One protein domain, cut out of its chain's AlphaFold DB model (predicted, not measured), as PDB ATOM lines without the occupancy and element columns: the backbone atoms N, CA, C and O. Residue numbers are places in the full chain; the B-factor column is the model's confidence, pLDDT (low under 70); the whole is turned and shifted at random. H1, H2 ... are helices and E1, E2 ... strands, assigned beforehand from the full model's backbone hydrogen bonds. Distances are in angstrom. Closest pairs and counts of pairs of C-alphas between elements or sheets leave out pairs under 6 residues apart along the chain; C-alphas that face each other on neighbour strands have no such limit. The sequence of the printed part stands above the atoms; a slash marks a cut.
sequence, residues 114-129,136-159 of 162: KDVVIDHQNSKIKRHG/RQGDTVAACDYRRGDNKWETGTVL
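Overview. This is residues 114 to 129 and 136 to 159 of the 162 residues of an uncharacterized protein of Acyrthosiphon pisum (UniProt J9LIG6). A two-stranded antiparallel hairpin, E1 and E2, and a separate helix, H1, which stands free of it. The hairpin's loop sticks out with residues 146 to 151. The printed part has 40 residues, with one named helix and two named strands in the order H1, E1, E2; the class is mixed, helices and strands. It is extended, with a radius of gyration of the C-alphas of 17.2 A and spans of 41 by 28 by 17 A.

Arrangement. E1, residues 140 to 144, and E2, residues 153 to 157, form a hairpin, antiparallel at 144 degrees. N 141 and O 156 are 2.8 A apart, within hydrogen-bond range. H1, residues 114 to 127, is apart from E2; every O i to N i+4 pair in H1 is within hydrogen-bond range.

Along the chain. E1 and E2 each measure 13.3 A from first to last C-alpha, and H1 19.8 A. C-alpha 114 begins H1 at (204.390, 250.686, 339.213); C-alpha 157 ends E2 at (206.546, 276.562, 369.345).

Size, cuts and confidence. The C-alphas farthest apart, of Asp 115 and Asp 150, are 43.8 A apart. Residues 130 to 135 are not printed; C-alphas 129 and 136 are 19.9 A apart across the cut. The E1 to E2 link is short. Residues 129 and 148 have pLDDT under 70.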
ATOM      1  N   LYS A 114     203.724 250.410 337.937       86.06
ATOM      2  CA  LYS A 114     204.390 250.686 339.213       86.06
ATOM      3  C   LYS A 114     205.690 251.460 339.019       86.06
ATOM      4  O   LYS A 114     205.892 252.452 339.707       86.06
ATOM      5  N   ASP A 115     206.514 251.039 338.065       87.88
ATOM      6  CA  ASP A 115     207.819 251.647 337.798       87.88
ATOM      7  C   ASP A 115     207.627 253.080 337.293       87.88
ATOM      8  O   ASP A 115     208.207 254.015 337.835       87.88
ATOM      9  N   VAL A 116     206.679 253.279 336.370       90.88
ATOM     10  CA  VAL A 116     206.304 254.614 335.873       90.88
ATOM     11  C   VAL A 116     205.803 255.520 337.002       90.88
ATOM     12  O   VAL A 116     206.142 256.703 337.052       90.88
ATOM     13  N   VAL A 117     204.992 254.991 337.924       92.31
ATOM     14  CA  VAL A 117     204.494 255.758 339.077       92.31
ATOM     15  C   VAL A 117     205.638 256.142 340.014       92.31
ATOM     16  O   VAL A 117     205.697 257.299 340.430       92.31
ATOM     17  N   ILE A 118     206.546 255.213 340.320       92.69
ATOM     18  CA  ILE A 118     207.716 255.463 341.170       92.69
ATOM     19  C   ILE A 118     208.617 256.520 340.529       92.69
ATOM     20  O   ILE A 118     208.984 257.493 341.186       92.69
ATOM     21  N   ASP A 119     208.915 256.394 339.238       92.50
ATOM     22  CA  ASP A 119     209.727 257.363 338.504       92.50
ATOM     23  C   ASP A 119     209.082 258.746 338.495       92.50
ATOM     24  O   ASP A 119     209.744 259.759 338.740       92.50
ATOM     25  N   HIS A 120     207.765 258.807 338.296       91.56
ATOM     26  CA  HIS A 120     207.035 260.063 338.338       91.56
ATOM     27  C   HIS A 120     207.056 260.686 339.742       91.56
ATOM     28  O   HIS A 120     207.316 261.884 339.871       91.56
ATOM     29  N   GLN A 121     206.862 259.897 340.802       91.50
ATOM     30  CA  GLN A 121     206.980 260.358 342.192       91.50
ATOM     31  C   GLN A 121     208.396 260.862 342.501       91.50
ATOM     32  O   GLN A 121     208.557 261.978 342.994       91.50
ATOM     33  N   ASN A 122     209.425 260.105 342.125       89.88
ATOM     34  CA  ASN A 122     210.827 260.487 342.283       89.88
ATOM     35  C   ASN A 122     211.157 261.773 341.519       89.88
ATOM     36  O   ASN A 122     211.859 262.642 342.037       89.88
ATOM     37  N   SER A 123     210.628 261.934 340.305       89.62
ATOM     38  CA  SER A 123     210.804 263.155 339.519       89.62
ATOM     39  C   SER A 123     210.171 264.368 340.207       89.62
ATOM     40  O   SER A 123     210.780 265.437 340.231       89.62
ATOM     41  N   LYS A 124     208.998 264.200 340.836       88.06
ATOM     42  CA  LYS A 124     208.347 265.255 341.621       88.06
ATOM     43  C   LYS A 124     209.176 265.622 342.843       88.06
ATOM     44  O   LYS A 124     209.416 266.804 343.043       88.06
ATOM     45  N   ILE A 125     209.673 264.640 343.598       85.31
ATOM     46  CA  ILE A 125     210.542 264.877 344.764       85.31
ATOM     47  C   ILE A 125     211.806 265.645 344.350       85.31
ATOM     48  O   ILE A 125     212.157 266.638 344.982       85.31
ATOM     49  N   LYS A 126     212.454 265.242 343.247       84.69
ATOM     50  CA  LYS A 126     213.643 265.929 342.712       84.69
ATOM     51  C   LYS A 126     213.339 267.367 342.282       84.69
ATOM     52  O   LYS A 126     214.099 268.271 342.617       84.69
ATOM     53  N   ARG A 127     212.233 267.591 341.563       84.06
ATOM     54  CA  ARG A 127     211.818 268.923 341.081       84.06
ATOM     55  C   ARG A 127     211.365 269.853 342.201       84.06
ATOM     56  O   ARG A 127     211.558 271.056 342.092       84.06
ATOM     57  N   HIS A 128     210.776 269.315 343.268       75.38
ATOM     58  CA  HIS A 128     210.268 270.116 344.381       75.38
ATOM     59  C   HIS A 128     211.395 270.736 345.240       75.38
ATOM     60  O   HIS A 128     211.126 271.586 346.092       75.38
ATOM     61  N   GLY A 129     212.657 270.363 344.985       69.69
ATOM     62  CA  GLY A 129     213.825 270.850 345.714       69.69
ATOM     63  C   GLY A 129     213.877 270.326 347.153       69.69
ATOM     64  O   GLY A 129     212.874 269.899 347.726       69.69
ATOM     65  N   ARG A 136     212.736 271.298 364.337       84.88
ATOM     66  CA  ARG A 136     213.331 270.867 365.600       84.88
ATOM     67  C   ARG A 136     212.461 271.298 366.769       84.88
ATOM     68  O   ARG A 136     211.661 272.228 366.682       84.88
ATOM     69  N   GLN A 137     212.627 270.601 367.886       88.50
ATOM     70  CA  GLN A 137     212.033 271.025 369.145       88.50
ATOM     71  C   GLN A 137     212.553 272.426 369.503       88.50
ATOM     72  O   GLN A 137     213.758 272.666 369.466       88.50
ATOM     73  N   GLY A 138     211.642 273.341 369.826       86.19
ATOM     74  CA  GLY A 138     211.943 274.749 370.083       86.19
ATOM     75  C   GLY A 138     211.808 275.675 368.869       86.19
ATOM     76  O   GLY A 138     211.815 276.891 369.058       86.19
ATOM     77  N   ASP A 139     211.620 275.154 367.652       87.50
ATOM     78  CA  ASP A 139     211.413 276.006 366.476       87.50
ATOM     79  C   ASP A 139     210.051 276.712 366.531       87.50
ATOM     80  O   ASP A 139     209.034 276.139 366.938       87.50
ATOM     81  N   THR A 140     210.031 277.973 366.090       87.62
ATOM     82  CA  THR A 140     208.803 278.762 365.942       87.62
ATOM     83  C   THR A 140     208.207 278.508 364.563       87.62
ATOM     84  O   THR A 140     208.821 278.818 363.543       87.62
ATOM     85  N   VAL A 141     207.005 277.939 364.528       88.00
ATOM     86  CA  VAL A 141     206.284 277.583 363.300       88.00
ATOM     87  C   VAL A 141     204.938 278.295 363.258       88.00
ATOM     88  O   VAL A 141     204.304 278.506 364.287       88.00
ATOM     89  N   ALA A 142     204.480 278.660 362.064       88.25
ATOM     90  CA  ALA A 142     203.125 279.162 361.870       88.25
ATOM     91  C   ALA A 142     202.186 277.994 361.532       88.25
ATOM     92  O   ALA A 142     202.413 277.264 360.566       88.25
ATOM     93  N   ALA A 143     201.133 277.820 362.323       85.44
ATOM     94  CA  ALA A 143     200.047 276.889 362.081       85.44
ATOM     95  C   ALA A 143     198.853 277.630 361.472       85.44
ATOM     96  O   ALA A 143     198.540 278.756 361.846       85.44
ATOM     97  N   CYS A 144     198.193 276.997 360.509       86.75
ATOM     98  CA  CYS A 144     197.020 277.558 359.851       86.75
ATOM     99  C   CYS A 144     195.747 277.099 360.584       86.75
ATOM    100  O   CYS A 144     195.415 275.913 360.523       86.75
ATOM    101  N   ASP A 145     195.031 278.003 361.253       86.44
ATOM    102  CA  ASP A 145     193.674 277.781 361.751       86.44
ATOM    103  C   ASP A 145     192.646 278.151 360.670       86.44
ATOM    104  O   ASP A 145     192.421 279.317 360.341       86.44
ATOM    105  N   TYR A 146     191.989 277.132 360.115       83.69
ATOM    106  CA  TYR A 146     190.983 277.290 359.063       83.69
ATOM    107  C   TYR A 146     189.639 277.845 359.562       83.69
ATOM    108  O   TYR A 146     188.765 278.120 358.740       83.69
ATOM    109  N   ARG A 147     189.437 277.991 360.880       84.75
ATOM    110  CA  ARG A 147     188.194 278.526 361.466       84.75
ATOM    111  C   ARG A 147     188.134 280.049 361.428       84.75
ATOM    112  O   ARG A 147     187.045 280.615 361.388       84.75
ATOM    113  N   ARG A 148     189.291 280.713 361.453       69.62
ATOM    114  CA  ARG A 148     189.395 282.171 361.355       69.62
ATOM    115  C   ARG A 148     189.407 282.574 359.882       69.62
ATOM    116  O   ARG A 148     190.153 282.019 359.084       69.62
ATOM    117  N   GLY A 149     188.541 283.519 359.516       73.31
ATOM    118  CA  GLY A 149     188.404 283.996 358.138       73.31
ATOM    119  C   GLY A 149     189.664 284.707 357.646       73.31
ATOM    120  O   GLY A 149     190.393 284.166 356.816       73.31
ATOM    121  N   ASP A 150     189.926 285.903 358.176       74.81
ATOM    122  CA  ASP A 150     190.931 286.812 357.608       74.81
ATOM    123  C   ASP A 150     192.355 286.590 358.141       74.81
ATOM    124  O   ASP A 150     193.316 286.788 357.402       74.81
ATOM    125  N   ASN A 151     192.517 286.113 359.385       73.19
ATOM    126  CA  ASN A 151     193.835 285.866 359.983       73.19
ATOM    127  C   ASN A 151     194.019 284.381 360.331       73.19
ATOM    128  O   ASN A 151     193.757 283.944 361.450       73.19
ATOM    129  N   LYS A 152     194.413 283.602 359.318       82.69
ATOM    130  CA  LYS A 152     194.500 282.132 359.379       82.69
ATOM    131  C   LYS A 152     195.772 281.618 360.037       82.69
ATOM    132  O   LYS A 152     195.793 280.483 360.476       82.69
ATOM    133  N   TRP A 153     196.849 282.395 360.057       88.38
ATOM    134  CA  TRP A 153     198.152 281.914 360.512       88.38
ATOM    135  C   TRP A 153     198.420 282.359 361.948       88.38
ATOM    136  O   TRP A 153     198.485 283.554 362.221       88.38
ATOM    137  N   GLU A 154     198.614 281.400 362.846       87.31
ATOM    138  CA  GLU A 154     199.003 281.626 364.239       87.31
ATOM    139  C   GLU A 154     200.371 281.002 364.510       87.31
ATOM    140  O   GLU A 154     200.664 279.891 364.070       87.31
ATOM    141  N   THR A 155     201.240 281.715 365.218       90.19
ATOM    142  CA  THR A 155     202.586 281.242 365.557       90.19
ATOM    143  C   THR A 155     202.573 280.384 366.821       90.19
ATOM    144  O   THR A 155     201.955 280.743 367.819       90.19
ATOM    145  N   GLY A 156     203.299 279.268 366.801       89.62
ATOM    146  CA  GLY A 156     203.473 278.367 367.938       89.62
ATOM    147  C   GLY A 156     204.873 277.760 367.984       89.62
ATOM    148  O   GLY A 156     205.619 277.799 367.004       89.62
ATOM    149  N   THR A 157     205.240 277.200 369.133       91.62
ATOM    150  CA  THR A 157     206.546 276.562 369.345       91.62
ATOM    151  C   THR A 157     206.408 275.048 369.307       91.62
ATOM    152  O   THR A 157     205.504 274.471 369.912       91.62
ATOM    153  N   VAL A 158     207.322 274.385 368.606       89.00
ATOM    154  CA  VAL A 158     207.316 272.927 368.476       89.00
ATOM    155  C   VAL A 158     207.811 272.306 369.777       89.00
ATOM    156  O   VAL A 158     208.996 272.369 370.097       89.00
ATOM    157  N   LEU A 159     206.902 271.701 370.541       86.75
ATOM    158  CA  LEU A 159     207.229 271.113 371.844       86.75
ATOM    159  C   LEU A 159     207.936 269.763 371.748       86.75
ATOM    160  O   LEU A 159     208.657 269.414 372.673       86.75
TER     161      LEU A 159